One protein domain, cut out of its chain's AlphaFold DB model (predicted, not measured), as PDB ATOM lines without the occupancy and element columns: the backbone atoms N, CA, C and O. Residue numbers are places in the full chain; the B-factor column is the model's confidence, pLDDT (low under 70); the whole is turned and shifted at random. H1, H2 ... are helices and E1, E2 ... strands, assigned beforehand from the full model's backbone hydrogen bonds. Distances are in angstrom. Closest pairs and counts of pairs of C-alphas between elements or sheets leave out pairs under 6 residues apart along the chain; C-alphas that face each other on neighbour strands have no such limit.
ATOM      1  N   SER A  23      28.889  15.093   3.672       35.50
ATOM      2  CA  SER A  23      27.953  15.917   2.896       35.50
ATOM      3  C   SER A  23      28.027  17.405   3.239       35.50
ATOM      4  O   SER A  23      27.865  18.224   2.357       35.50
ATOM      5  N   GLN A  24      28.339  17.767   4.481       36.75
ATOM      6  CA  GLN A  24      28.413  19.151   4.953       36.75
ATOM      7  C   GLN A  24      29.776  19.795   4.663       36.75
ATOM      8  O   GLN A  24      29.831  20.969   4.315       36.75
ATOM      9  N   VAL A  25      30.870  19.018   4.721       43.28
ATOM     10  CA  VAL A  25      32.175  19.424   4.151       43.28
ATOM     11  C   VAL A  25      32.042  19.653   2.659       43.28
ATOM     12  O   VAL A  25      32.660  20.583   2.159       43.28
ATOM     13  N   LEU A  26      31.260  18.803   1.983       43.41
ATOM     14  CA  LEU A  26      31.041  18.835   0.542       43.41
ATOM     15  C   LEU A  26      30.044  19.927   0.100       43.41
ATOM     16  O   LEU A  26      30.219  20.506  -0.967       43.41
ATOM     17  N   GLU A  27      29.041  20.255   0.919       39.88
ATOM     18  CA  GLU A  27      28.041  21.309   0.665       39.88
ATOM     19  C   GLU A  27      28.577  22.724   0.938       39.88
ATOM     20  O   GLU A  27      28.178  23.661   0.252       39.88
ATOM     21  N   ASP A  28      29.524  22.897   1.871       38.22
ATOM     22  CA  ASP A  28      30.189  24.190   2.124       38.22
ATOM     23  C   ASP A  28      31.249  24.554   1.034       38.22
ATOM     24  O   ASP A  28      31.913  25.597   1.128       38.22
ATOM     25  N   MET A  29      31.418  23.725  -0.013       46.38
ATOM     26  CA  MET A  29      32.443  23.841  -1.071       46.38
ATOM     27  C   MET A  29      32.043  24.749  -2.255       46.38
ATOM     28  O   MET A  29      31.766  24.273  -3.357       46.38
ATOM     29  N   ASP A  30      32.103  26.070  -2.085       39.84
ATOM     30  CA  ASP A  30      32.039  27.018  -3.217       39.84
ATOM     31  C   ASP A  30      33.360  27.068  -4.018       39.84
ATOM     32  O   ASP A  30      34.452  27.102  -3.439       39.84
ATOM     33  N   GLU A  31      33.278  27.159  -5.355       38.94
ATOM     34  CA  GLU A  31      34.447  27.198  -6.264       38.94
ATOM     35  C   GLU A  31      35.434  28.334  -5.961       38.94
ATOM     36  O   GLU A  31      36.645  28.152  -6.089       38.94
ATOM     37  N   GLU A  32      34.933  29.487  -5.517       36.75
ATOM     38  CA  GLU A  32      35.749  30.675  -5.237       36.75
ATOM     39  C   GLU A  32      36.523  30.564  -3.909       36.75
ATOM     40  O   GLU A  32      37.609  31.128  -3.768       36.75
ATOM     41  N   LYS A  33      36.017  29.784  -2.940       37.06
ATOM     42  CA  LYS A  33      36.701  29.527  -1.657       37.06
ATOM     43  C   LYS A  33      37.779  28.445  -1.774       37.06
ATOM     44  O   LYS A  33      38.697  28.420  -0.960       37.06
ATOM     45  N   PHE A  34      37.688  27.576  -2.784       39.47
ATOM     46  CA  PHE A  34      38.585  26.434  -3.015       39.47
ATOM     47  C   PHE A  34      40.001  26.827  -3.456       39.47
ATOM     48  O   PHE A  34      40.965  26.151  -3.111       39.47
ATOM     49  N   LEU A  35      40.136  27.925  -4.202       39.84
ATOM     50  CA  LEU A  35      41.442  28.471  -4.591       39.84
ATOM     51  C   LEU A  35      42.157  29.185  -3.432       39.84
ATOM     52  O   LEU A  35      43.292  29.623  -3.598       39.84
ATOM     53  N   ASN A  36      41.501  29.312  -2.275       37.78
ATOM     54  CA  ASN A  36      42.064  29.965  -1.109       37.78
ATOM     55  C   ASN A  36      42.858  28.941  -0.281       37.78
ATOM     56  O   ASN A  36      42.294  27.989   0.262       37.78
ATOM     57  N   GLU A  37      44.173  29.150  -0.189       44.97
ATOM     58  CA  GLU A  37      45.150  28.236   0.428       44.97
ATOM     59  C   GLU A  37      44.766  27.815   1.859       44.97
ATOM     60  O   GLU A  37      45.009  26.674   2.255       44.97
ATOM     61  N   ASP A  38      44.074  28.688   2.597       43.78
ATOM     62  CA  ASP A  38      43.598  28.443   3.963       43.78
ATOM     63  C   ASP A  38      42.714  27.188   4.081       43.78
ATOM     64  O   ASP A  38      42.855  26.421   5.037       43.78
ATOM     65  N   MET A  39      41.820  26.922   3.121       40.97
ATOM     66  CA  MET A  39      40.887  25.789   3.218       40.97
ATOM     67  C   MET A  39      41.575  24.452   2.906       40.97
ATOM     68  O   MET A  39      41.327  23.454   3.586       40.97
ATOM     69  N   THR A  40      42.495  24.439   1.939       46.06
ATOM     70  CA  THR A  40      43.333  23.274   1.603       46.06
ATOM     71  C   THR A  40      44.270  22.921   2.763       46.06
ATOM     72  O   THR A  40      44.386  21.751   3.138       46.06
ATOM     73  N   ILE A  41      44.884  23.936   3.385       49.94
ATOM     74  CA  ILE A  41      45.721  23.790   4.583       49.94
ATOM     75  C   ILE A  41      44.896  23.211   5.737       49.94
ATOM     76  O   ILE A  41      45.333  22.250   6.371       49.94
ATOM     77  N   HIS A  42      43.686  23.727   5.977       44.03
ATOM     78  CA  HIS A  42      42.791  23.215   7.013       44.03
ATOM     79  C   HIS A  42      42.368  21.761   6.776       44.03
ATOM     80  O   HIS A  42      42.387  20.983   7.729       44.03
ATOM     81  N   LEU A  43      42.036  21.362   5.546       44.91
ATOM     82  CA  LEU A  43      41.634  19.985   5.236       44.91
ATOM     83  C   LEU A  43      42.789  18.997   5.483       44.91
ATOM     84  O   LEU A  43      42.613  17.986   6.162       44.91
ATOM     85  N   VAL A  44      43.996  19.328   5.011       47.03
ATOM     86  CA  VAL A  44      45.198  18.495   5.193       47.03
ATOM     87  C   VAL A  44      45.633  18.451   6.660       47.03
ATOM     88  O   VAL A  44      45.951  17.378   7.171       47.03
ATOM     89  N   LEU A  45      45.597  19.584   7.372       44.50
ATOM     90  CA  LEU A  45      45.847  19.622   8.814       44.50
ATOM     91  C   LEU A  45      44.818  18.797   9.579       44.50
ATOM     92  O   LEU A  45      45.212  18.083  10.484       44.50
ATOM     93  N   SER A  46      43.536  18.831   9.210       38.19
ATOM     94  CA  SER A  46      42.499  18.020   9.867       38.19
ATOM     95  C   SER A  46      42.815  16.526   9.768       38.19
ATOM     96  O   SER A  46      42.717  15.814  10.761       38.19
ATOM     97  N   VAL A  47      43.283  16.067   8.602       38.91
ATOM     98  CA  VAL A  47      43.692  14.669   8.385       38.91
ATOM     99  C   VAL A  47      44.987  14.326   9.139       38.91
ATOM    100  O   VAL A  47      45.097  13.247   9.719       38.91
ATOM    101  N   LEU A  48      45.958  15.244   9.188       36.00
ATOM    102  CA  LEU A  48      47.229  15.046   9.904       36.00
ATOM    103  C   LEU A  48      47.087  15.140  11.436       36.00
ATOM    104  O   LEU A  48      47.782  14.422  12.154       36.00
ATOM    105  N   ILE A  49      46.187  15.988  11.947       36.56
ATOM    106  CA  ILE A  49      45.913  16.183  13.383       36.56
ATOM    107  C   ILE A  49      45.366  14.896  14.008       36.56
ATOM    108  O   ILE A  49      45.730  14.574  15.135       36.56
ATOM    109  N   VAL A  50      44.564  14.123  13.270       34.97
ATOM    110  CA  VAL A  50      43.970  12.869  13.763       34.97
ATOM    111  C   VAL A  50      45.010  11.743  13.924       34.97
ATOM    112  O   VAL A  50      44.770  10.807  14.681       34.97
ATOM    113  N   LYS A  51      46.189  11.827  13.283       36.78
ATOM    114  CA  LYS A  51      47.211  10.754  13.296       36.78
ATOM    115  C   LYS A  51      48.522  11.068  14.035       36.78
ATOM    116  O   LYS A  51      49.401  10.209  14.064       36.78
ATOM    117  N   GLY A  52      48.694  12.232  14.670       31.67
ATOM    118  CA  GLY A  52      49.911  12.467  15.459       31.67
ATOM    119  C   GLY A  52      50.008  13.811  16.176       31.67
ATOM    120  O   GLY A  52      50.029  14.874  15.556       31.67
ATOM    121  N   GLU A  53      50.194  13.766  17.495       32.75
ATOM    122  CA  GLU A  53      50.276  14.953  18.359       32.75
ATOM    123  C   GLU A  53      51.563  15.787  18.192       32.75
ATOM    124  O   GLU A  53      51.602  16.948  18.608       32.75
ATOM    125  N   SER A  54      52.624  15.236  17.587       31.62
ATOM    126  CA  SER A  54      53.957  15.865  17.601       31.62
ATOM    127  C   SER A  54      54.277  16.713  16.357       31.62
ATOM    128  O   SER A  54      54.841  17.799  16.479       31.62
ATOM    129  N   ILE A  55      53.867  16.283  15.157       32.72
ATOM    130  CA  ILE A  55      54.129  17.010  13.891       32.72
ATOM    131  C   ILE A  55      53.081  18.119  13.661       32.72
ATOM    132  O   ILE A  55      53.386  19.187  13.124       32.72
ATOM    133  N   SER A  56      51.860  17.891  14.154       33.56
ATOM    134  CA  SER A  56      50.705  18.791  14.070       33.56
ATOM    135  C   SER A  56      50.970  20.176  14.675       33.56
ATOM    136  O   SER A  56      50.676  21.191  14.041       33.56
ATOM    137  N   ASP A 136      75.540  22.049   6.069       86.25
ATOM    138  CA  ASP A 136      74.320  21.980   6.879       86.25
ATOM    139  C   ASP A 136      73.264  22.966   6.368       86.25
ATOM    140  O   ASP A 136      72.118  22.591   6.125       86.25
ATOM    141  N   ASP A 137      73.662  24.217   6.117       86.56
ATOM    142  CA  ASP A 137      72.767  25.258   5.607       86.56
ATOM    143  C   ASP A 137      72.199  24.917   4.223       86.56
ATOM    144  O   ASP A 137      71.018  25.172   3.957       86.56
ATOM    145  N   PHE A 138      73.012  24.320   3.343       86.94
ATOM    146  CA  PHE A 138      72.552  23.866   2.033       86.94
ATOM    147  C   PHE A 138      71.501  22.768   2.182       86.94
ATOM    148  O   PHE A 138      70.422  22.855   1.601       86.94
ATOM    149  N   ILE A 139      71.775  21.774   3.017       86.06
ATOM    150  CA  ILE A 139      70.878  20.649   3.263       86.06
ATOM    151  C   ILE A 139      69.563  21.083   3.890       86.06
ATOM    152  O   ILE A 139      68.502  20.661   3.439       86.06
ATOM    153  N   ILE A 140      69.607  21.960   4.890       87.44
ATOM    154  CA  ILE A 140      68.396  22.481   5.522       87.44
ATOM    155  C   ILE A 140      67.572  23.270   4.509       87.44
ATOM    156  O   ILE A 140      66.350  23.135   4.473       87.44
ATOM    157  N   THR A 141      68.235  24.034   3.638       86.00
ATOM    158  CA  THR A 141      67.569  24.735   2.535       86.00
ATOM    159  C   THR A 141      66.925  23.755   1.552       86.00
ATOM    160  O   THR A 141      65.791  23.984   1.131       86.00
ATOM    161  N   VAL A 142      67.601  22.653   1.208       85.75
ATOM    162  CA  VAL A 142      67.059  21.605   0.330       85.75
ATOM    163  C   VAL A 142      65.867  20.904   0.981       85.75
ATOM    164  O   VAL A 142      64.824  20.801   0.346       85.75
ATOM    165  N   ILE A 143      65.970  20.482   2.245       85.88
ATOM    166  CA  ILE A 143      64.873  19.831   2.980       85.88
ATOM    167  C   ILE A 143      63.671  20.770   3.082       85.88
ATOM    168  O   ILE A 143      62.551  20.362   2.783       85.88
ATOM    169  N   PHE A 144      63.894  22.033   3.450       85.44
ATOM    170  CA  PHE A 144      62.836  23.038   3.480       85.44
ATOM    171  C   PHE A 144      62.171  23.189   2.105       85.44
ATOM    172  O   PHE A 144      60.946  23.164   2.009       85.44
ATOM    173  N   GLY A 145      62.969  23.282   1.037       82.81
ATOM    174  CA  GLY A 145      62.468  23.364  -0.335       82.81
ATOM    175  C   GLY A 145      61.651  22.140  -0.753       82.81
ATOM    176  O   GLY A 145      60.592  22.299  -1.354       82.81
ATOM    177  N   LEU A 146      62.097  20.932  -0.397       82.25
ATOM    178  CA  LEU A 146      61.389  19.678  -0.678       82.25
ATOM    179  C   LEU A 146      60.051  19.598   0.063       82.25
ATOM    180  O   LEU A 146      59.037  19.259  -0.545       82.25
ATOM    181  N   LEU A 147      60.034  19.939   1.356       81.38
ATOM    182  CA  LEU A 147      58.810  19.961   2.163       81.38
ATOM    183  C   LEU A 147      57.805  20.975   1.614       81.38
ATOM    184  O   LEU A 147      56.624  20.662   1.485       81.38
ATOM    185  N   PHE A 148      58.284  22.165   1.256       78.56
ATOM    186  CA  PHE A 148      57.452  23.224   0.701       78.56
ATOM    187  C   PHE A 148      56.849  22.823  -0.654       78.56
ATOM    188  O   PHE A 148      55.630  22.861  -0.822       78.56
ATOM    189  N   ALA A 149      57.682  22.361  -1.594       76.31
ATOM    190  CA  ALA A 149      57.238  21.949  -2.927       76.31
ATOM    191  C   ALA A 149      56.283  20.741  -2.889       76.31
ATOM    192  O   ALA A 149      55.300  20.684  -3.638       76.31
ATOM    193  N   GLY A 150      56.554  19.780  -2.000       74.12
ATOM    194  CA  GLY A 150      55.716  18.601  -1.813       74.12
ATOM    195  C   GLY A 150      54.353  18.947  -1.218       74.12
ATOM    196  O   GLY A 150      53.335  18.466  -1.712       74.12
ATOM    197  N   PHE A 151      54.315  19.809  -0.199       78.69
ATOM    198  CA  PHE A 151      53.074  20.183   0.480       78.69
ATOM    199  C   PHE A 151      52.069  20.849  -0.467       78.69
ATOM    200  O   PHE A 151      50.916  20.416  -0.553       78.69
ATOM    201  N   GLU A 152      52.505  21.872  -1.204       74.06
ATOM    202  CA  GLU A 152      51.638  22.613  -2.128       74.06
ATOM    203  C   GLU A 152      51.036  21.684  -3.195       74.06
ATOM    204  O   GLU A 152      49.836  21.719  -3.466       74.06
ATOM    205  N   SER A 153      51.857  20.795  -3.756       77.56
ATOM    206  CA  SER A 153      51.428  19.869  -4.805       77.56
ATOM    207  C   SER A 153      50.475  18.795  -4.271       77.56
ATOM    208  O   SER A 153      49.382  18.621  -4.811       77.56
ATOM    209  N   VAL A 154      50.848  18.091  -3.193       82.50
ATOM    210  CA  VAL A 154      50.038  17.006  -2.600       82.50
ATOM    211  C   VAL A 154      48.664  17.524  -2.179       82.50
ATOM    212  O   VAL A 154      47.649  16.901  -2.487       82.50
ATOM    213  N   SER A 155      48.630  18.672  -1.500       80.75
ATOM    214  CA  SER A 155      47.404  19.272  -0.973       80.75
ATOM    215  C   SER A 155      46.419  19.643  -2.089       80.75
ATOM    216  O   SER A 155      45.243  19.272  -2.025       80.75
ATOM    217  N   LYS A 156      46.904  20.277  -3.164       79.25
ATOM    218  CA  LYS A 156      46.107  20.588  -4.362       79.25
ATOM    219  C   LYS A 156      45.567  19.325  -5.028       79.25
ATOM    220  O   LYS A 156      44.368  19.246  -5.286       79.25
ATOM    221  N   ILE A 157      46.418  18.324  -5.268       83.06
ATOM    222  CA  ILE A 157      46.010  17.072  -5.931       83.06
ATOM    223  C   ILE A 157      44.945  16.347  -5.109       83.06
ATOM    224  O   ILE A 157      43.921  15.939  -5.662       83.06
ATOM    225  N   LEU A 158      45.158  16.216  -3.798       84.88
ATOM    226  CA  LEU A 158      44.210  15.568  -2.897       84.88
ATOM    227  C   LEU A 158      42.853  16.273  -2.941       84.88
ATOM    228  O   LEU A 158      41.823  15.625  -3.106       84.88
ATOM    229  N   THR A 159      42.854  17.602  -2.861       81.81
ATOM    230  CA  THR A 159      41.611  18.375  -2.799       81.81
ATOM    231  C   THR A 159      40.854  18.311  -4.130       81.81
ATOM    232  O   THR A 159      39.639  18.114  -4.142       81.81
ATOM    233  N   LEU A 160      41.555  18.413  -5.265       84.06
ATOM    234  CA  LEU A 160      40.954  18.259  -6.595       84.06
ATOM    235  C   LEU A 160      40.366  16.859  -6.799       84.06
ATOM    236  O   LEU A 160      39.275  16.726  -7.350       84.06
ATOM    237  N   THR A 161      41.067  15.831  -6.317       87.38
ATOM    238  CA  THR A 161      40.600  14.442  -6.383       87.38
ATOM    239  C   THR A 161      39.338  14.251  -5.545       87.38
ATOM    240  O   THR A 161      38.352  13.715  -6.042       87.38
ATOM    241  N   LEU A 162      39.319  14.750  -4.304       86.00
ATOM    242  CA  LEU A 162      38.144  14.676  -3.430       86.00
ATOM    243  C   LEU A 162      36.932  15.407  -4.022       86.00
ATOM    244  O   LEU A 162      35.828  14.870  -3.979       86.00
ATOM    245  N   LYS A 163      37.133  16.585  -4.632       82.81
ATOM    246  CA  LYS A 163      36.061  17.310  -5.334       82.81
ATOM    247  C   LYS A 163      35.478  16.472  -6.478       82.81
ATOM    248  O   LYS A 163      34.265  16.312  -6.564       82.81
ATOM    249  N   LEU A 164      36.331  15.892  -7.324       85.94
ATOM    250  CA  LEU A 164      35.876  15.047  -8.432       85.94
ATOM    251  C   LEU A 164      35.140  13.794  -7.939       85.94
ATOM    252  O   LEU A 164      34.136  13.414  -8.535       85.94
ATOM    253  N   LEU A 165      35.596  13.181  -6.845       87.38
ATOM    254  CA  LEU A 165      34.924  12.034  -6.229       87.38
ATOM    255  C   LEU A 165      33.546  12.398  -5.660       87.38
ATOM    256  O   LEU A 165      32.606  11.622  -5.817       87.38
ATOM    257  N   ALA A 166      33.406  13.577  -5.054       84.19
ATOM    258  CA  ALA A 166      32.126  14.075  -4.555       84.19
ATOM    259  C   ALA A 166      31.101  14.293  -5.681       84.19
ATOM    260  O   ALA A 166      29.924  13.976  -5.523       84.19
ATOM    261  N   GLU A 167      31.558  14.781  -6.836       84.44
ATOM    262  CA  GLU A 167      30.733  14.966  -8.037       84.44
ATOM    263  C   GLU A 167      30.382  13.632  -8.734       84.44
ATOM    264  O   GLU A 167      29.445  13.585  -9.532       84.44
ATOM    265  N   HIS A 168      31.100  12.537  -8.438       88.44
ATOM    266  CA  HIS A 168      30.954  11.237  -9.111       88.44
ATOM    267  C   HIS A 168      30.839  10.068  -8.107       88.44
ATOM    268  O   HIS A 168      31.781   9.280  -7.951       88.44
ATOM    269  N   PRO A 169      29.665   9.881  -7.468       88.44
ATOM    270  CA  PRO A 169      29.476   8.880  -6.414       88.44
ATOM    271  C   PRO A 169      29.778   7.434  -6.832       88.44
ATOM    272  O   PRO A 169      30.233   6.642  -6.012       88.44
ATOM    273  N   SER A 170      29.559   7.077  -8.101       90.88
ATOM    274  CA  SER A 170      29.872   5.738  -8.619       90.88
ATOM    275  C   SER A 170      31.372   5.434  -8.585       90.88
ATOM    276  O   SER A 170      31.766   4.329  -8.218       90.88
ATOM    277  N   VAL A 171      32.211   6.422  -8.911       92.19
ATOM    278  CA  VAL A 171      33.675   6.300  -8.849       92.19
ATOM    279  C   VAL A 171      34.131   6.200  -7.395       92.19
ATOM    280  O   VAL A 171      34.999   5.391  -7.079       92.19
ATOM    281  N   LEU A 172      33.522   6.981  -6.498       89.19
ATOM    282  CA  LEU A 172      33.809   6.901  -5.066       89.19
ATOM    283  C   LEU A 172      33.500   5.509  -4.495       89.19
ATOM    284  O   LEU A 172      34.314   4.970  -3.752       89.19
ATOM    285  N   GLN A 173      32.371   4.904  -4.868       89.50
ATOM    286  CA  GLN A 173      32.005   3.556  -4.419       89.50
ATOM    287  C   GLN A 173      32.999   2.485  -4.883       89.50
ATOM    288  O   GLN A 173      33.375   1.623  -4.091       89.50
ATOM    289  N   GLU A 174      33.457   2.540  -6.138       92.75
ATOM    290  CA  GLU A 174      34.464   1.599  -6.652       92.75
ATOM    291  C   GLU A 174      35.813   1.764  -5.929       92.75
ATOM    292  O   GLU A 174      36.469   0.775  -5.603       92.75
ATOM    293  N   LEU A 175      36.191   3.004  -5.597       92.00
ATOM    294  CA  LEU A 175      37.415   3.295  -4.851       92.00
ATOM    295  C   LEU A 175      37.343   2.802  -3.398       92.00
ATOM    296  O   LEU A 175      38.294   2.190  -2.918       92.00
ATOM    297  N   ILE A 176      36.204   2.991  -2.722       89.31
ATOM    298  CA  ILE A 176      35.964   2.431  -1.381       89.31
ATOM    299  C   ILE A 176      36.036   0.900  -1.424       89.31
ATOM    300  O   ILE A 176      36.699   0.294  -0.585       89.31
ATOM    301  N   ALA A 177      35.418   0.268  -2.427       91.38
ATOM    302  CA  ALA A 177      35.454  -1.185  -2.575       91.38
ATOM    303  C   ALA A 177      36.885  -1.726  -2.771       91.38
ATOM    304  O   ALA A 177      37.227  -2.770  -2.206       91.38
ATOM    305  N   GLU A 178      37.736  -1.020  -3.530       92.81
ATOM    306  CA  GLU A 178      39.163  -1.349  -3.645       92.81
ATOM    307  C   GLU A 178      39.863  -1.273  -2.279       92.81
ATOM    308  O   GLU A 178      40.548  -2.222  -1.884       92.81
ATOM    309  N   HIS A 179      39.675  -0.177  -1.538       90.00
ATOM    310  CA  HIS A 179      40.326   0.037  -0.240       90.00
ATOM    311  C   HIS A 179      39.886  -0.988   0.804       90.00
ATOM    312  O   HIS A 179      40.736  -1.606   1.447       90.00
ATOM    313  N   GLU A 180      38.586  -1.265   0.905       87.81
ATOM    314  CA  GLU A 180      38.065  -2.324   1.772       87.81
ATOM    315  C   GLU A 180      38.652  -3.696   1.428       87.81
ATOM    316  O   GLU A 180      38.956  -4.487   2.324       87.81
ATOM    317  N   GLY A 181      38.795  -4.003   0.137       89.00
ATOM    318  CA  GLY A 181      39.396  -5.252  -0.320       89.00
ATOM    319  C   GLY A 181      40.849  -5.384   0.134       89.00
ATOM    320  O   GLY A 181      41.259  -6.451   0.598       89.00
ATOM    321  N   ILE A 182      41.619  -4.297   0.059       88.25
ATOM    322  CA  ILE A 182      43.006  -4.255   0.538       88.25
ATOM    323  C   ILE A 182      43.054  -4.465   2.057       88.25
ATOM    324  O   ILE A 182      43.814  -5.312   2.529       88.25
ATOM    325  N   LEU A 183      42.202  -3.772   2.815       83.75
ATOM    326  CA  LEU A 183      42.150  -3.890   4.274       83.75
ATOM    327  C   LEU A 183      41.710  -5.277   4.747       83.75
ATOM    328  O   LEU A 183      42.308  -5.818   5.674       83.75
ATOM    329  N   LYS A 184      40.721  -5.901   4.098       83.94
ATOM    330  CA  LYS A 184      40.276  -7.273   4.421       83.94
ATOM    331  C   LYS A 184      41.376  -8.312   4.190       83.94
ATOM    332  O   LYS A 184      41.407  -9.334   4.870       83.94
ATOM    333  N   ASN A 185      42.283  -8.049   3.251       81.81
ATOM    334  CA  ASN A 185      43.412  -8.924   2.949       81.81
ATOM    335  C   ASN A 185      44.625  -8.694   3.868       81.81
ATOM    336  O   ASN A 185      45.594  -9.462   3.797       81.81
ATOM    337  N   ARG A 186      44.590  -7.684   4.751       80.31
ATOM    338  CA  ARG A 186      45.646  -7.472   5.742       80.31
ATOM    339  C   ARG A 186      45.661  -8.604   6.756       80.31
ATOM    340  O   ARG A 186      44.688  -8.867   7.451       80.31
ATOM    341  N   ARG A 187      46.823  -9.245   6.884       66.62
ATOM    342  CA  ARG A 187      47.069 -10.252   7.930       66.62
ATOM    343  C   ARG A 187      47.256  -9.628   9.315       66.62
ATOM    344  O   ARG A 187      47.014 -10.303  10.307       66.62
ATOM    345  N   ASN A 188      47.668  -8.360   9.369       63.81
ATOM    346  CA  ASN A 188      47.975  -7.631  10.596       63.81
ATOM    347  C   ASN A 188      47.178  -6.321  10.636       63.81
ATOM    348  O   ASN A 188      47.066  -5.645   9.616       63.81
ATOM    349  N   SER A 189      46.718  -5.910  11.819       64.00
ATOM    350  CA  SER A 189      46.040  -4.621  12.049       64.00
ATOM    351  C   SER A 189      46.994  -3.415  12.044       64.00
ATOM    352  O   SER A 189      46.749  -2.430  12.738       64.00
ATOM    353  N   ASP A 190      48.114  -3.503  11.321       64.94
ATOM    354  CA  ASP A 190      49.096  -2.424  11.269       64.94
ATOM    355  C   ASP A 190      48.483  -1.212  10.537       64.94
ATOM    356  O   ASP A 190      47.934  -1.366   9.436       64.94
ATOM    357  N   PRO A 191      48.525  -0.004  11.132       62.50
ATOM    358  CA  PRO A 191      48.042   1.210  10.480       62.50
ATOM    359  C   PRO A 191      48.908   1.658   9.291       62.50
ATOM    360  O   PRO A 191      48.488   2.563   8.558       62.50
ATOM    361  N   VAL A 192      50.104   1.091   9.101       70.69
ATOM    362  CA  VAL A 192      51.045   1.499   8.052       70.69
ATOM    363  C   VAL A 192      50.730   0.813   6.721       70.69
ATOM    364  O   VAL A 192      50.654  -0.408   6.626       70.69
ATOM    365  N   LEU A 193      50.585   1.622   5.667       79.62
ATOM    366  CA  LEU A 193      50.430   1.141   4.297       79.62
ATOM    367  C   LEU A 193      51.735   0.508   3.799       79.62
ATOM    368  O   LEU A 193      52.782   1.159   3.791       79.62
ATOM    369  N   THR A 194      51.666  -0.738   3.339       84.44
ATOM    370  CA  THR A 194      52.829  -1.433   2.773       84.44
ATOM    371  C   THR A 194      53.010  -1.121   1.283       84.44
ATOM    372  O   THR A 194      52.087  -0.699   0.586       84.44
ATOM    373  N   TRP A 195      54.218  -1.356   0.759       84.88
ATOM    374  CA  TRP A 195      54.514  -1.138  -0.664       84.88
ATOM    375  C   TRP A 195      53.671  -2.030  -1.586       84.88
ATOM    376  O   TRP A 195      53.248  -1.592  -2.655       84.88
ATOM    377  N   ASP A 196      53.413  -3.273  -1.186       86.12
ATOM    378  CA  ASP A 196      52.622  -4.203  -1.996       86.12
ATOM    379  C   ASP A 196      51.143  -3.804  -2.031       86.12
ATOM    380  O   ASP A 196      50.505  -3.913  -3.076       86.12
ATOM    381  N   GLU A 197      50.625  -3.245  -0.935       86.94
ATOM    382  CA  GLU A 197      49.280  -2.664  -0.892       86.94
ATOM    383  C   GLU A 197      49.174  -1.414  -1.758       86.94
ATOM    384  O   GLU A 197      48.229  -1.277  -2.522       86.94
ATOM    385  N   TYR A 198      50.160  -0.515  -1.711       87.56
ATOM    386  CA  TYR A 198      50.164   0.640  -2.610       87.56
ATOM    387  C   TYR A 198      50.168   0.210  -4.088       87.56
ATOM    388  O   TYR A 198      49.429   0.767  -4.897       87.56
ATOM    389  N   LYS A 199      50.957  -0.811  -4.449       87.19
ATOM    390  CA  LYS A 199      50.975  -1.355  -5.818       87.19
ATOM    391  C   LYS A 199      49.655  -2.009  -6.219       87.19
ATOM    392  O   LYS A 199      49.368  -2.060  -7.412       87.19
ATOM    393  N   SER A 200      48.876  -2.519  -5.265       89.44
ATOM    394  CA  SER A 200      47.570  -3.114  -5.552       89.44
ATOM    395  C   SER A 200      46.448  -2.081  -5.695       89.44
ATOM    396  O   SER A 200      45.420  -2.433  -6.270       89.44
ATOM    397  N   MET A 201      46.657  -0.816  -5.292       91.00
ATOM    398  CA  MET A 201      45.716   0.309  -5.459       91.00
ATOM    399  C   MET A 201      45.581   0.791  -6.915       91.00
ATOM    400  O   MET A 201      45.788   1.964  -7.249       91.00
ATOM    401  N   THR A 202      45.276  -0.129  -7.822       92.06
ATOM    402  CA  THR A 202      45.257   0.132  -9.260       92.06
ATOM    403  C   THR A 202      44.222   1.200  -9.609       92.06
ATOM    404  O   THR A 202      44.541   2.151 -10.321       92.06
ATOM    405  N   PHE A 203      43.000   1.083  -9.098       93.81
ATOM    406  CA  PHE A 203      41.917   2.021  -9.367       93.81
ATOM    407  C   PHE A 203      42.162   3.384  -8.715       93.81
ATOM    408  O   PHE A 203      41.972   4.413  -9.360       93.81
ATOM    409  N   THR A 204      42.687   3.420  -7.489       92.69
ATOM    410  CA  THR A 204      43.084   4.675  -6.828       92.69
ATOM    411  C   THR A 204      44.093   5.456  -7.668       92.69
ATOM    412  O   THR A 204      43.926   6.656  -7.885       92.69
ATOM    413  N   LEU A 205      45.120   4.785  -8.200       91.25
ATOM    414  CA  LEU A 205      46.111   5.428  -9.067       91.25
ATOM    415  C   LEU A 205      45.486   5.939 -10.371       91.25
ATOM    416  O   LEU A 205      45.845   7.017 -10.847       91.25
ATOM    417  N   GLN A 206      44.515   5.214 -10.927       92.38
ATOM    418  CA  GLN A 206      43.756   5.653 -12.102       92.38
ATOM    419  C   GLN A 206      42.917   6.902 -11.811       92.38
ATOM    420  O   GLN A 206      42.895   7.825 -12.626       92.38
ATOM    421  N   VAL A 207      42.274   6.964 -10.643       93.00
ATOM    422  CA  VAL A 207      41.509   8.133 -10.190       93.00
ATOM    423  C   VAL A 207      42.424   9.343  -9.996       93.00
ATOM    424  O   VAL A 207      42.096  10.431 -10.474       93.00
ATOM    425  N   ILE A 208      43.588   9.171  -9.363       90.56
ATOM    426  CA  ILE A 208      44.572  10.253  -9.180       90.56
ATOM    427  C   ILE A 208      45.070  10.761 -10.542       90.56
ATOM    428  O   ILE A 208      45.092  11.971 -10.782       90.56
ATOM    429  N   ASN A 209      45.428   9.859 -11.459       90.44
ATOM    430  CA  ASN A 209      45.893  10.227 -12.800       90.44
ATOM    431  C   ASN A 209      44.809  10.948 -13.612       90.44
ATOM    432  O   ASN A 209      45.092  11.955 -14.262       90.44
ATOM    433  N   GLU A 210      43.563  10.474 -13.551       92.06
ATOM    434  CA  GLU A 210      42.447  11.129 -14.235       92.06
ATOM    435  C   GLU A 210      42.136  12.506 -13.634       92.06
ATOM    436  O   GLU A 210      41.872  13.459 -14.370       92.06
ATOM    437  N   SER A 211      42.251  12.640 -12.312       90.44
ATOM    438  CA  SER A 211      42.086  13.921 -11.618       90.44
ATOM    439  C   SER A 211      43.136  14.935 -12.068       90.44
ATOM    440  O   SER A 211      42.795  16.064 -12.421       90.44
ATOM    441  N   LEU A 212      44.399  14.512 -12.155       87.81
ATOM    442  CA  LEU A 212      45.504  15.328 -12.666       87.81
ATOM    443  C   LEU A 212      45.322  15.735 -14.135       87.81
ATOM    444  O   LEU A 212      45.705  16.841 -14.515       87.81
ATOM    445  N   ARG A 213      44.732  14.860 -14.961       90.62
ATOM    446  CA  ARG A 213      44.427  15.144 -16.372       90.62
ATOM    447  C   ARG A 213      43.330  16.207 -16.508       90.62
ATOM    448  O   ARG A 213      43.454  17.123 -17.318       90.62
ATOM    449  N   LEU A 214      42.251  16.086 -15.732       88.69
ATOM    450  CA  LEU A 214      41.092  16.986 -15.806       88.69
ATOM    451  C   LEU A 214      41.306  18.328 -15.107       88.69
ATOM    452  O   LEU A 214      40.733  19.343 -15.512       88.69
ATOM    453  N   ARG A 215      42.077  18.329 -14.021       81.50
ATOM    454  CA  ARG A 215      42.327  19.492 -13.169       81.50
ATOM    455  C   ARG A 215      43.833  19.686 -13.051       81.50
ATOM    456  O   ARG A 215      44.445  19.419 -12.023       81.50
ATOM    457  N   ASN A 216      44.425  20.122 -14.158       70.88
ATOM    458  CA  ASN A 216      45.848  20.415 -14.246       70.88
ATOM    459  C   ASN A 216      46.258  21.423 -13.155       70.88
ATOM    460  O   ASN A 216      45.702  22.518 -13.079       70.88
ATOM    461  N   GLY A 217      47.229  21.050 -12.317       63.91
ATOM    462  CA  GLY A 217      47.621  21.830 -11.140       63.91
ATOM    463  C   GLY A 217      48.367  23.132 -11.447       63.91
ATOM    464  O   GLY A 217      48.427  24.009 -10.586       63.91
ATOM    465  N   ALA A 218      48.920  23.284 -12.657       68.00
ATOM    466  CA  ALA A 218      49.653  24.478 -13.076       68.00
ATOM    467  C   ALA A 218      49.111  25.043 -14.405       68.00
ATOM    468  O   ALA A 218      48.816  24.274 -15.322       68.00
ATOM    469  N   PRO A 219      49.046  26.380 -14.573       65.38
ATOM    470  CA  PRO A 219      48.547  27.005 -15.804       65.38
ATOM    471  C   PRO A 219      49.433  26.723 -17.032       65.38
ATOM    472  O   PRO A 219      48.970  26.799 -18.169       65.38
ATOM    473  N   GLY A 220      50.705  26.374 -16.820       73.69
ATOM    474  CA  GLY A 220      51.641  25.987 -17.871       73.69
ATOM    475  C   GLY A 220      53.093  25.999 -17.398       73.69
ATOM    476  O   GLY A 220      53.419  26.510 -16.326       73.69
ATOM    477  N   LEU A 221      53.985  25.441 -18.214       80.94
ATOM    478  CA  LEU A 221      55.425  25.416 -17.962       80.94
ATOM    479  C   LEU A 221      56.111  26.516 -18.772       80.94
ATOM    480  O   LEU A 221      56.090  26.494 -20.002       80.94
ATOM    481  N   LEU A 222      56.759  27.454 -18.086       84.25
ATOM    482  CA  LEU A 222      57.476  28.556 -18.726       84.25
ATOM    483  C   LEU A 222      58.931  28.182 -19.033       84.25
ATOM    484  O   LEU A 222      59.631  27.580 -18.211       84.25
ATOM    485  N   ARG A 223      59.407  28.558 -20.220       84.06
ATOM    486  CA  ARG A 223      60.803  28.438 -20.665       84.06
ATOM    487  C   ARG A 223      61.222  29.710 -21.388       84.06
ATOM    488  O   ARG A 223      60.395  30.363 -22.007       84.06
ATOM    489  N   ARG A 224      62.510  30.048 -21.340       88.56
ATOM    490  CA  ARG A 224      63.084  31.128 -22.151       88.56
ATOM    491  C   ARG A 224      63.921  30.526 -23.274       88.56
ATOM    492  O   ARG A 224      64.783  29.692 -23.000       88.56
ATOM    493  N   ALA A 225      63.680  30.951 -24.510       90.88
ATOM    494  CA  ALA A 225      64.520  30.596 -25.646       90.88
ATOM    495  C   ALA A 225      65.906  31.238 -25.464       90.88
ATOM    496  O   ALA A 225      66.020  32.456 -25.367       90.88
ATOM    497  N   LEU A 226      66.962  30.427 -25.368       92.44
ATOM    498  CA  LEU A 226      68.341  30.929 -25.225       92.44
ATOM    499  C   LEU A 226      69.001  31.240 -26.574       92.44
ATOM    500  O   LEU A 226      69.993  31.957 -26.631       92.44
ATOM    501  N   LYS A 227      68.448  30.682 -27.647       95.38
ATOM    502  CA  LYS A 227      68.840  30.861 -29.043       95.38
ATOM    503  C   LYS A 227      67.592  30.729 -29.905       95.38
ATOM    504  O   LYS A 227      66.579  30.239 -29.404       95.38
ATOM    505  N   ASP A 228      67.692  31.109 -31.170       95.19
ATOM    506  CA  ASP A 228      66.613  30.909 -32.130       95.19
ATOM    507  C   ASP A 228      66.288  29.410 -32.264       95.19
ATOM    508  O   ASP A 228      67.189  28.561 -32.299       95.19
ATOM    509  N   ILE A 229      64.995  29.076 -32.272       93.81
ATOM    510  CA  ILE A 229      64.491  27.700 -32.337       93.81
ATOM    511  C   ILE A 229      63.597  27.557 -33.563       93.81
ATOM    512  O   ILE A 229      62.540  28.175 -33.632       93.81
ATOM    513  N   GLU A 230      63.982  26.682 -34.484       95.31
ATOM    514  CA  GLU A 230      63.128  26.269 -35.596       95.31
ATOM    515  C   GLU A 230      62.127  25.207 -35.129       95.31
ATOM    516  O   GLU A 230      62.508  24.123 -34.674       95.31
ATOM    517  N   PHE A 231      60.834  25.499 -35.242       87.12
ATOM    518  CA  PHE A 231      59.758  24.591 -34.862       87.12
ATOM    519  C   PHE A 231      58.621  24.625 -35.884       87.12
ATOM    520  O   PHE A 231      57.946  25.634 -36.054       87.12
ATOM    521  N   LYS A 232      58.380  23.488 -36.553       89.31
ATOM    522  CA  LYS A 232      57.307  23.317 -37.554       89.31
ATOM    523  C   LYS A 232      57.280  24.415 -38.639       89.31
ATOM    524  O   LYS A 232      56.209  24.814 -39.079       89.31
ATOM    525  N   GLY A 233      58.453  24.886 -39.067       92.38
ATOM    526  CA  GLY A 233      58.592  25.940 -40.081       92.38
ATOM    527  C   GLY A 233      58.488  27.373 -39.546       92.38
ATOM    528  O   GLY A 233      58.475  28.304 -40.344       92.38
ATOM    529  N   PHE A 234      58.418  27.554 -38.224       92.94
ATOM    530  CA  PHE A 234      58.478  28.856 -37.563       92.94
ATOM    531  C   PHE A 234      59.782  29.009 -36.778       92.94
ATOM    532  O   PHE A 234      60.181  28.089 -36.063       92.94
ATOM    533  N   THR A 235      60.372  30.201 -36.819       94.69
ATOM    534  CA  THR A 235      61.512  30.571 -35.975       94.69
ATOM    535  C   THR A 235      61.015  31.261 -34.706       94.69
ATOM    536  O   THR A 235      60.402  32.327 -34.772       94.69
ATOM    537  N   ILE A 236      61.284  30.675 -33.539       93.00
ATOM    538  CA  ILE A 236      61.080  31.312 -32.232       93.00
ATOM    539  C   ILE A 236      62.373  32.052 -31.870       93.00
ATOM    540  O   ILE A 236      63.380  31.376 -31.640       93.00
ATOM    541  N   PRO A 237      62.380  33.393 -31.793       93.50
ATOM    542  CA  PRO A 237      63.603  34.143 -31.535       93.50
ATOM    543  C   PRO A 237      64.161  33.930 -30.124       93.50
ATOM    544  O   PRO A 237      63.422  33.724 -29.152       93.50
ATOM    545  N   ALA A 238      65.477  34.065 -29.992       95.44
ATOM    546  CA  ALA A 238      66.155  34.122 -28.708       95.44
ATOM    547  C   ALA A 238      65.553  35.218 -27.806       95.44
ATOM    548  O   ALA A 238      65.179  36.305 -28.246       95.44
ATOM    549  N   GLY A 239      65.456  34.928 -26.510       88.81
ATOM    550  CA  GLY A 239      64.889  35.816 -25.495       88.81
ATOM    551  C   GLY A 239      63.384  35.661 -25.272       88.81
ATOM    552  O   GLY A 239      62.898  36.075 -24.218       88.81
ATOM    553  N   TRP A 240      62.650  35.021 -26.189       92.50
ATOM    554  CA  TRP A 240      61.208  34.817 -26.036       92.50
ATOM    555  C   TRP A 240      60.872  33.861 -24.889       92.50
ATOM    556  O   TRP A 240      61.601  32.903 -24.613       92.50
ATOM    557  N   ILE A 241      59.741  34.117 -24.229       88.88
ATOM    558  CA  ILE A 241      59.174  33.224 -23.218       88.88
ATOM    559  C   ILE A 241      58.162  32.307 -23.904       88.88
ATOM    560  O   ILE A 241      57.198  32.763 -24.510       88.88
ATOM    561  N   ILE A 242      58.392  31.005 -23.793       87.88
ATOM    562  CA  ILE A 242      57.537  29.942 -24.304       87.88
ATOM    563  C   ILE A 242      56.757  29.376 -23.120       87.88
ATOM    564  O   ILE A 242      57.356  28.977 -22.120       87.88
ATOM    565  N   MET A 243      55.433  29.315 -23.242       86.62
ATOM    566  CA  MET A 243      54.561  28.655 -22.273       86.62
ATOM    567  C   MET A 243      54.020  27.359 -22.872       86.62
ATOM    568  O   MET A 243      53.264  27.386 -23.841       86.62
ATOM    569  N   ALA A 244      54.398  26.222 -22.293       83.19
ATOM    570  CA  ALA A 244      53.809  24.934 -22.636       83.19
ATOM    571  C   ALA A 244      52.558  24.702 -21.778       83.19
ATOM    572  O   ALA A 244      52.651  24.538 -20.561       83.19
ATOM    573  N   VAL A 245      51.391  24.701 -22.418       84.38
ATOM    574  CA  VAL A 245      50.091  24.511 -21.762       84.38
ATOM    575  C   VAL A 245      49.741  23.026 -21.779       84.38
ATOM    576  O   VAL A 245      49.235  22.506 -22.771       84.38
ATOM    577  N   THR A 246      50.043  22.321 -20.689       82.62
ATOM    578  CA  THR A 246      49.845  20.863 -20.590       82.62
ATOM    579  C   THR A 246      48.370  20.458 -20.604       82.62
ATOM    580  O   THR A 246      48.043  19.407 -21.152       82.62
ATOM    581  N   SER A 247      47.470  21.323 -20.122       84.44
ATOM    582  CA  SER A 247      46.020  21.082 -20.148       84.44
ATOM    583  C   SER A 247      45.473  20.912 -21.564       84.44
ATOM    584  O   SER A 247      44.555  20.123 -21.771       84.44
ATOM    585  N   ALA A 248      46.057  21.586 -22.559       86.00
ATOM    586  CA  ALA A 248      45.645  21.437 -23.953       86.00
ATOM    587  C   ALA A 248      45.896  20.009 -24.466       86.00
ATOM    588  O   ALA A 248      45.053  19.445 -25.160       86.00
ATOM    589  N   SER A 249      47.022  19.397 -24.080       86.75
ATOM    590  CA  SER A 249      47.310  17.995 -24.399       86.75
ATOM    591  C   SER A 249      46.408  17.045 -23.616       86.75
ATOM    592  O   SER A 249      45.873  16.101 -24.190       86.75
ATOM    593  N   HIS A 250      46.203  17.308 -22.321       89.00
ATOM    594  CA  HIS A 250      45.379  16.482 -21.431       89.00
ATOM    595  C   HIS A 250      43.900  16.432 -21.822       89.00
ATOM    596  O   HIS A 250      43.229  15.444 -21.527       89.00
ATOM    597  N   LEU A 251      43.394  17.478 -22.475       89.44
ATOM    598  CA  LEU A 251      42.001  17.595 -22.910       89.44
ATOM    599  C   LEU A 251      41.827  17.402 -24.426       89.44
ATOM    600  O   LEU A 251      40.756  17.692 -24.957       89.44
ATOM    601  N   ASN A 252      42.854  16.916 -25.129       90.19
ATOM    602  CA  ASN A 252      42.789  16.720 -26.573       90.19
ATOM    603  C   ASN A 252      41.837  15.554 -26.939       90.19
ATOM    604  O   ASN A 252      42.146  14.410 -26.586       90.19
ATOM    605  N   PRO A 253      40.732  15.797 -27.677       90.88
ATOM    606  CA  PRO A 253      39.795  14.748 -28.088       90.88
ATOM    607  C   PRO A 253      40.396  13.723 -29.064       90.88
ATOM    608  O   PRO A 253      39.913  12.595 -29.115       90.88
ATOM    609  N   ASP A 254      41.463  14.075 -29.791       89.69
ATOM    610  CA  ASP A 254      42.161  13.144 -30.695       89.69
ATOM    611  C   ASP A 254      42.950  12.070 -29.927       89.69
ATOM    612  O   ASP A 254      43.321  11.037 -30.484       89.69
ATOM    613  N   VAL A 255      43.240  12.329 -28.648       87.62
ATOM    614  CA  VAL A 255      44.002  11.441 -27.759       87.62
ATOM    615  C   VAL A 255      43.077  10.775 -26.744       87.62
ATOM    616  O   VAL A 255      43.173   9.571 -26.513       87.62
ATOM    617  N   TYR A 256      42.177  11.549 -26.133       89.44
ATOM    618  CA  TYR A 256      41.290  11.091 -25.070       89.44
ATOM    619  C   TYR A 256      39.836  11.134 -25.532       89.44
ATOM    620  O   TYR A 256      39.261  12.205 -25.710       89.44
ATOM    621  N   LYS A 257      39.205   9.960 -25.640       89.69
ATOM    622  CA  LYS A 257      37.755   9.868 -25.849       89.69
ATOM    623  C   LYS A 257      37.014  10.494 -24.664       89.69
ATOM    624  O   LYS A 257      37.344  10.191 -23.513       89.69
ATOM    625  N   ASP A 258      36.020  11.331 -24.957       91.44
ATOM    626  CA  ASP A 258      35.240  12.093 -23.973       91.44
ATOM    627  C   ASP A 258      36.161  12.833 -22.981       91.44
ATOM    628  O   ASP A 258      36.199  12.510 -21.790       91.44
ATOM    629  N   PRO A 259      36.973  13.800 -23.459       90.81
ATOM    630  CA  PRO A 259      38.107  14.335 -22.702       90.81
ATOM    631  C   PRO A 259      37.691  15.119 -21.453       90.81
ATOM    632  O   PRO A 259      38.498  15.270 -20.540       90.81
ATOM    633  N   LEU A 260      36.452  15.605 -21.385       91.44
ATOM    634  CA  LEU A 260      35.936  16.358 -20.238       91.44
ATOM    635  C   LEU A 260      35.290  15.466 -19.166       91.44
ATOM    636  O   LEU A 260      35.020  15.951 -18.071       91.44
ATOM    637  N   ALA A 261      35.050  14.186 -19.460       91.94
ATOM    638  CA  ALA A 261      34.434  13.256 -18.521       91.94
ATOM    639  C   ALA A 261      35.482  12.626 -17.591       91.94
ATOM    640  O   ALA A 261      36.563  12.231 -18.044       91.94
ATOM    641  N   LEU A 262      35.131  12.481 -16.307       91.88
ATOM    642  CA  LEU A 262      35.886  11.676 -15.347       91.88
ATOM    643  C   LEU A 262      35.707  10.196 -15.688       91.88
ATOM    644  O   LEU A 262      34.652   9.617 -15.446       91.88
ATOM    645  N   ASN A 263      36.744   9.583 -16.256       92.25
ATOM    646  CA  ASN A 263      36.735   8.159 -16.577       92.25
ATOM    647  C   ASN A 263      38.065   7.508 -16.171       92.25
ATOM    648  O   ASN A 263      38.971   7.433 -16.996       92.25
ATOM    649  N   PRO A 264      38.198   7.004 -14.930       92.50
ATOM    650  CA  PRO A 264      39.408   6.315 -14.478       92.50
ATOM    651  C   PRO A 264      39.718   5.040 -15.278       92.50
ATOM    652  O   PRO A 264      40.880   4.701 -15.492       92.50
ATOM    653  N   ALA A 265      38.701   4.350 -15.805       90.25
ATOM    654  CA  ALA A 265      38.905   3.109 -16.551       90.25
ATOM    655  C   ALA A 265      39.709   3.310 -17.849       90.25
ATOM    656  O   ALA A 265      40.330   2.360 -18.323       90.25
ATOM    657  N   ARG A 266      39.792   4.540 -18.387       90.62
ATOM    658  CA  ARG A 266      40.557   4.843 -19.613       90.62
ATOM    659  C   ARG A 266      42.035   4.462 -19.533       90.62
ATOM    660  O   ARG A 266      42.672   4.251 -20.559       90.62
ATOM    661  N   TRP A 267      42.586   4.420 -18.323       88.75
ATOM    662  CA  TRP A 267      43.986   4.091 -18.082       88.75
ATOM    663  C   TRP A 267      44.275   2.591 -18.206       88.75
ATOM    664  O   TRP A 267      45.438   2.230 -18.347       88.75
ATOM    665  N   LYS A 268      43.250   1.722 -18.176       85.50
ATOM    666  CA  LYS A 268      43.407   0.265 -18.345       85.50
ATOM    667  C   LYS A 268      43.778  -0.103 -19.784       85.50
ATOM    668  O   LYS A 268      44.625  -0.962 -19.992       85.50
ATOM    669  N   ASP A 269      43.175   0.585 -20.749       79.56
ATOM    670  CA  ASP A 269      43.270   0.245 -22.174       79.56
ATOM    671  C   ASP A 269      44.244   1.147 -22.950       79.56
ATOM    672  O   ASP A 269      44.394   1.021 -24.166       79.56
ATOM    673  N   MET A 270      44.891   2.096 -22.267       80.50
ATOM    674  CA  MET A 270      45.779   3.060 -22.906       80.50
ATOM    675  C   MET A 270      47.186   2.498 -23.107       80.50
ATOM    676  O   MET A 270      47.813   1.969 -22.192       80.50
ATOM    677  N   ASP A 271      47.715   2.699 -24.310       81.06
ATOM    678  CA  ASP A 271      49.096   2.372 -24.634       81.06
ATOM    679  C   ASP A 271      50.084   3.238 -23.829       81.06
ATOM    680  O   ASP A 271      49.956   4.465 -23.746       81.06
ATOM    681  N   ALA A 272      51.104   2.597 -23.251       79.19
ATOM    682  CA  ALA A 272      52.071   3.252 -22.371       79.19
ATOM    683  C   ALA A 272      52.870   4.358 -23.080       79.19
ATOM    684  O   ALA A 272      53.197   5.379 -22.467       79.19
ATOM    685  N   TYR A 273      53.162   4.193 -24.374       76.12
ATOM    686  CA  TYR A 273      53.852   5.215 -25.159       76.12
ATOM    687  C   TYR A 273      52.941   6.421 -25.427       76.12
ATOM    688  O   TYR A 273      53.382   7.572 -25.340       76.12
ATOM    689  N   LEU A 274      51.652   6.182 -25.674       77.00
ATOM    690  CA  LEU A 274      50.651   7.237 -25.833       77.00
ATOM    691  C   LEU A 274      50.447   8.042 -24.538       77.00
ATOM    692  O   LEU A 274      50.359   9.274 -24.599       77.00
ATOM    693  N   VAL A 275      50.451   7.372 -23.381       79.62
ATOM    694  CA  VAL A 275      50.437   8.014 -22.055       79.62
ATOM    695  C   VAL A 275      51.689   8.862 -21.860       79.62
ATOM    696  O   VAL A 275      51.570  10.057 -21.610       79.62
ATOM    697  N   PHE A 276      52.880   8.291 -22.051       75.25
ATOM    698  CA  PHE A 276      54.145   9.013 -21.884       75.25
ATOM    699  C   PHE A 276      54.218  10.291 -22.736       75.25
ATOM    700  O   PHE A 276      54.717  11.323 -22.288       75.25
ATOM    701  N   LYS A 277      53.699  10.239 -23.966       76.44
ATOM    702  CA  LYS A 277      53.739  11.365 -24.901       76.44
ATOM    703  C   LYS A 277      52.750  12.484 -24.556       76.44
ATOM    704  O   LYS A 277      53.063  13.652 -24.785       76.44
ATOM    705  N   ASN A 278      51.553  12.144 -24.077       79.38
ATOM    706  CA  ASN A 278      50.445  13.102 -23.977       79.38
ATOM    707  C   ASN A 278      50.064  13.461 -22.535       79.38
ATOM    708  O   ASN A 278      49.489  14.526 -22.302       79.38
ATOM    709  N   PHE A 279      50.423  12.626 -21.560       82.50
ATOM    710  CA  PHE A 279      50.144  12.854 -20.150       82.50
ATOM    711  C   PHE A 279      51.354  13.454 -19.428       82.50
ATOM    712  O   PHE A 279      52.206  12.760 -18.886       82.50
ATOM    713  N   MET A 280      51.404  14.787 -19.390       77.38
ATOM    714  CA  MET A 280      52.454  15.557 -18.708       77.38
ATOM    715  C   MET A 280      51.976  16.168 -17.380       77.38
ATOM    716  O   MET A 280      52.069  17.379 -17.189       77.38
ATOM    717  N   ALA A 281      51.432  15.356 -16.469       73.56
ATOM    718  CA  ALA A 281      50.989  15.848 -15.153       73.56
ATOM    719  C   ALA A 281      52.145  16.367 -14.279       73.56
ATOM    720  O   ALA A 281      51.963  17.305 -13.512       73.56
ATOM    721  N   PHE A 282      53.346  15.806 -14.445       72.31
ATOM    722  CA  PHE A 282      54.534  16.141 -13.652       72.31
ATOM    723  C   PHE A 282      55.677  16.691 -14.510       72.31
ATOM    724  O   PHE A 282      56.849  16.447 -14.223       72.31
ATOM    725  N   SER A 283      55.355  17.421 -15.589       69.69
ATOM    726  CA  SER A 283      56.344  17.835 -16.600       69.69
ATOM    727  C   SER A 283      57.046  16.611 -17.236       69.69
ATOM    728  O   SER A 283      56.634  15.467 -17.048       69.69
ATOM    729  N   GLY A 284      58.072  16.835 -18.054       72.31
ATOM    730  CA  GLY A 284      58.839  15.777 -18.712       72.31
ATOM    731  C   GLY A 284      60.263  16.219 -19.059       72.31
ATOM    732  O   GLY A 284      60.602  17.406 -19.003       72.31
ATOM    733  N   GLY A 285      61.112  15.255 -19.420       74.19
ATOM    734  CA  GLY A 285      62.519  15.492 -19.761       74.19
ATOM    735  C   GLY A 285      63.387  15.836 -18.544       74.19
ATOM    736  O   GLY A 285      63.106  15.425 -17.426       74.19
ATOM    737  N   THR A 286      64.440  16.636 -18.737       73.06
ATOM    738  CA  THR A 286      65.411  16.999 -17.674       73.06
ATOM    739  C   THR A 286      64.836  17.873 -16.553       73.06
ATOM    740  O   THR A 286      65.533  18.204 -15.598       73.06
ATOM    741  N   ARG A 287      63.575  18.293 -16.686       71.12
ATOM    742  CA  ARG A 287      62.823  19.090 -15.708       71.12
ATOM    743  C   ARG A 287      61.527  18.377 -15.312       71.12
ATOM    744  O   ARG A 287      60.521  19.045 -15.073       71.12
ATOM    745  N   GLN A 288      61.527  17.046 -15.344       73.06
ATOM    746  CA  GLN A 288      60.453  16.252 -14.764       73.06
ATOM    747  C   GLN A 288      60.435  16.461 -13.247       73.06
ATOM    748  O   GLN A 288      61.485  16.516 -12.602       73.06
ATOM    749  N   ASP A 289      59.240  16.614 -12.690       71.44
ATOM    750  CA  ASP A 289      59.049  16.797 -11.261       71.44
ATOM    751  C   ASP A 289      59.032  15.438 -10.554       71.44
ATOM    752  O   ASP A 289      58.031  14.717 -10.532       71.44
ATOM    753  N   HIS A 290      60.180  15.072  -9.991       68.12
ATOM    754  CA  HIS A 290      60.329  13.837  -9.231       68.12
ATOM    755  C   HIS A 290      59.590  13.880  -7.888       68.12
ATOM    756  O   HIS A 290      59.127  12.841  -7.424       68.12
ATOM    757  N   VAL A 291      59.437  15.064  -7.283       64.62
ATOM    758  CA  VAL A 291      58.739  15.224  -6.000       64.62
ATOM    759  C   VAL A 291      57.249  14.985  -6.205       64.62
ATOM    760  O   VAL A 291      56.635  14.219  -5.462       64.62
ATOM    761  N   ALA A 292      56.676  15.570  -7.255       65.50
ATOM    762  CA  ALA A 292      55.271  15.379  -7.585       65.50
ATOM    763  C   ALA A 292      54.967  13.953  -8.086       65.50
ATOM    764  O   ALA A 292      53.912  13.408  -7.774       65.50
ATOM    765  N   ALA A 293      55.908  13.286  -8.763       65.69
ATOM    766  CA  ALA A 293      55.758  11.864  -9.078       65.69
ATOM    767  C   ALA A 293      55.669  10.999  -7.803       65.69
ATOM    768  O   ALA A 293      54.818  10.117  -7.702       65.69
ATOM    769  N   SER A 294      56.491  11.290  -6.788       71.00
ATOM    770  CA  SER A 294      56.405  10.632  -5.478       71.00
ATOM    771  C   SER A 294      55.180  11.060  -4.656       71.00
ATOM    772  O   SER A 294      54.748  10.311  -3.779       71.00
ATOM    773  N   ALA A 295      54.572  12.215  -4.953       76.69
ATOM    774  CA  ALA A 295      53.369  12.711  -4.282       76.69
ATOM    775  C   ALA A 295      52.164  11.769  -4.433       76.69
ATOM    776  O   ALA A 295      51.315  11.736  -3.547       76.69
ATOM    777  N   GLN A 296      52.101  10.967  -5.502       82.00
ATOM    778  CA  GLN A 296      51.010  10.007  -5.711       82.00
ATOM    779  C   GLN A 296      50.901   8.984  -4.575       82.00
ATOM    780  O   GLN A 296      49.790   8.640  -4.180       82.00
ATOM    781  N   VAL A 297      52.033   8.568  -3.996       84.44
ATOM    782  CA  VAL A 297      52.067   7.665  -2.834       84.44
ATOM    783  C   VAL A 297      51.408   8.324  -1.625       84.44
ATOM    784  O   VAL A 297      50.553   7.726  -0.974       84.44
ATOM    785  N   PHE A 298      51.766   9.581  -1.354       83.75
ATOM    786  CA  PHE A 298      51.190  10.349  -0.251       83.75
ATOM    787  C   PHE A 298      49.695  10.590  -0.456       83.75
ATOM    788  O   PHE A 298      48.921  10.396   0.475       83.75
ATOM    789  N   VAL A 299      49.277  10.961  -1.669       86.00
ATOM    790  CA  VAL A 299      47.861  11.175  -1.995       86.00
ATOM    791  C   VAL A 299      47.067   9.878  -1.842       86.00
ATOM    792  O   VAL A 299      46.028   9.898  -1.191       86.00
ATOM    793  N   ALA A 300      47.554   8.752  -2.368       88.00
ATOM    794  CA  ALA A 300      46.878   7.459  -2.244       88.00
ATOM    795  C   ALA A 300      46.733   7.027  -0.774       88.00
ATOM    796  O   ALA A 300      45.642   6.656  -0.342       88.00
ATOM    797  N   GLY A 301      47.804   7.152   0.018       85.69
ATOM    798  CA  GLY A 301      47.768   6.842   1.448       85.69
ATOM    799  C   GLY A 301      46.839   7.763   2.248       85.69
ATOM    800  O   GLY A 301      46.123   7.292   3.131       85.69
ATOM    801  N   LEU A 302      46.813   9.063   1.932       84.88
ATOM    802  CA  LEU A 302      45.901  10.022   2.562       84.88
ATOM    803  C   LEU A 302      44.442   9.776   2.163       84.88
ATOM    804  O   LEU A 302      43.575   9.880   3.023       84.88
ATOM    805  N   LEU A 303      44.173   9.425   0.902       85.06
ATOM    806  CA  LEU A 303      42.833   9.062   0.432       85.06
ATOM    807  C   LEU A 303      42.309   7.831   1.168       85.06
ATOM    808  O   LEU A 303      41.208   7.888   1.705       85.06
ATOM    809  N   MET A 304      43.109   6.764   1.253       84.00
ATOM    810  CA  MET A 304      42.741   5.566   2.014       84.00
ATOM    811  C   MET A 304      42.462   5.912   3.478       84.00
ATOM    812  O   MET A 304      41.375   5.651   3.979       84.00
ATOM    813  N   ALA A 305      43.386   6.613   4.144       80.88
ATOM    814  CA  ALA A 305      43.196   7.002   5.539       80.88
ATOM    815  C   ALA A 305      41.936   7.862   5.756       80.88
ATOM    816  O   ALA A 305      41.248   7.690   6.759       80.88
ATOM    817  N   PHE A 306      41.641   8.788   4.841       75.94
ATOM    818  CA  PHE A 306      40.470   9.660   4.923       75.94
ATOM    819  C   PHE A 306      39.157   8.889   4.752       75.94
ATOM    820  O   PHE A 306      38.190   9.157   5.465       75.94
ATOM    821  N   LEU A 307      39.113   7.937   3.821       73.69
ATOM    822  CA  LEU A 307      37.913   7.148   3.554       73.69
ATOM    823  C   LEU A 307      37.657   6.119   4.657       73.69
ATOM    824  O   LEU A 307      36.517   6.002   5.103       73.69
ATOM    825  N   ASP A 308      38.708   5.494   5.190       70.44
ATOM    826  CA  ASP A 308      38.615   4.575   6.331       70.44
ATOM    827  C   ASP A 308      38.087   5.276   7.592       70.44
ATOM    828  O   ASP A 308      37.200   4.770   8.281       70.44
ATOM    829  N   LEU A 309      38.613   6.471   7.895       60.97
ATOM    830  CA  LEU A 309      38.196   7.267   9.055       60.97
ATOM    831  C   LEU A 309      36.737   7.724   8.948       60.97
ATOM    832  O   LEU A 309      36.029   7.734   9.952       60.97
ATOM    833  N   ASN A 310      36.275   8.084   7.750       55.19
ATOM    834  CA  ASN A 310      34.884   8.483   7.553       55.19
ATOM    835  C   ASN A 310      33.922   7.294   7.636       55.19
ATOM    836  O   ASN A 310      32.826   7.464   8.164       55.19
ATOM    837  N   PHE A 311      34.334   6.100   7.201       45.09
ATOM    838  CA  PHE A 311      33.521   4.888   7.337       45.09
ATOM    839  C   PHE A 311      33.378   4.458   8.806       45.09
ATOM    840  O   PHE A 311      32.285   4.129   9.260       45.09
ATOM    841  N   LEU A 312      34.453   4.577   9.597       33.81
ATOM    842  CA  LEU A 312      34.415   4.384  11.056       33.81
ATOM    843  C   LEU A 312      33.450   5.349  11.769       33.81
ATOM    844  O   LEU A 312      32.903   5.001  12.814       33.81
ATOM    845  N   ILE A 313      33.228   6.544  11.216       35.34
ATOM    846  CA  ILE A 313      32.290   7.536  11.763       35.34
ATOM    847  C   ILE A 313      30.843   7.246  11.327       35.34
ATOM    848  O   ILE A 313      29.914   7.606  12.050       35.34
ATOM    849  N   THR A 314      30.626   6.589  10.183       33.41
ATOM    850  CA  THR A 314      29.278   6.245   9.697       33.41
ATOM    851  C   THR A 314      28.752   4.901  10.207       33.41
ATOM    852  O   THR A 314      27.537   4.761  10.308       33.41
ATOM    853  N   ASP A 315      29.628   3.960  10.581       29.53
ATOM    854  CA  ASP A 315      29.257   2.577  10.946       29.53
ATOM    855  C   ASP A 315      29.325   2.243  12.451       29.53
ATOM    856  O   ASP A 315      29.224   1.078  12.838       29.53
ATOM    857  N   GLY A 316      29.474   3.227  13.341       27.73
ATOM    858  CA  GLY A 316      29.443   2.969  14.784       27.73
ATOM    859  C   GLY A 316      28.064   2.475  15.255       27.73
ATOM    860  O   GLY A 316      27.101   3.239  15.159       27.73
TER     861      GLY A 316
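This is residues 23 to 56 and 136 to 316 of the 329 residues of an uncharacterized protein of Populus alba (UniProt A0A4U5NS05). Three helices crossing one another, H5, H8 and H12, make the core of a helical body, from which a two-stranded arm runs away, E1 beside E4 and the hairpin E2 and E3 at its far end. H6, H9 and H10 pack on H8, H3 packs on H5, and residues 136 to 145 of H5 stick out. The printed part has 215 residues, mostly helix, with twelve named helices and four strands, in the order H1 to H8, E1 to E4, H9 to H12; both two-stranded sheets are antiparallel. It is compact, with a radius of gyration of the C-alphas of 19.6 A, and spans 66 by 49 by 37 A.

H1 is residues 23 to 27, beginning at C-alpha 23 (27.953, 15.917, 2.896); H2 is 31 to 34, H3 37 to 49 and H4 53 to 56. H5, residues 136 to 167, is 46.6 A long from C-alpha 136 (74.320, 21.980, 6.879). H6 is 169 to 184, 22.2 A, H7 195 to 200 and H8 202 to 214, 18.6 A. E1 is 221 to 224, E2 229 to 231, E3 234 to 236 and E4 241 to 244. H9 is 246 to 250, H10 264 to 267 and H11 272 to 278. H12, residues 290 to 314, is 37.1 A long, with a kink of 26 degrees near residue 297, and ends at C-alpha 314 (29.278, 6.245, 9.697).

H8 is the hub, touching five helices. With residues 207 to 212 alone it touches H5 about perpendicular, 88 degrees, the C-alphas of Thr 161 and Ser 211 closest at 5.5 A. H8 touches H12 at a steep tilt of 66 degrees, Thr 204 to Ala 300 closest, C-alphas 6.6 A apart. H5 touches H12 with residues 146 to 158 alone, closest C-alphas Val 154 and Ala 295, 5.7 A. H6 touches H8, H10 touches H8 and H9 touches H8; H7 only just touches H12, with 3 pairs of C-alphas within 8 A. H3 touches H5, and only just H4; H1 is close to but not clearly touching H5, as are H2 to H3 and H11 to H9. N 223 and O 242 of E1 and E4 are 2.8 A apart, and N 231 and O 234 of the hairpin 2.8 A, within hydrogen-bond range. Every O i to N i+4 pair is within range in H1, H3, H5 to H9 and H11, and 18 of 21 in H12; H2, H4 and H10 are too short for such a pair.

The C-alphas of Gly 233 and Gly 316 are farthest apart, 66.2 A. Residues 57 to 135 are not printed, and C-alphas 56 and 136 are 24.9 A apart across the cut. The links H9 to H10 and H11 to H12 are long. The mean pLDDT of the printed part is 75.1; 55 residues are under 70, among them 23 to 56 and 309 to 316.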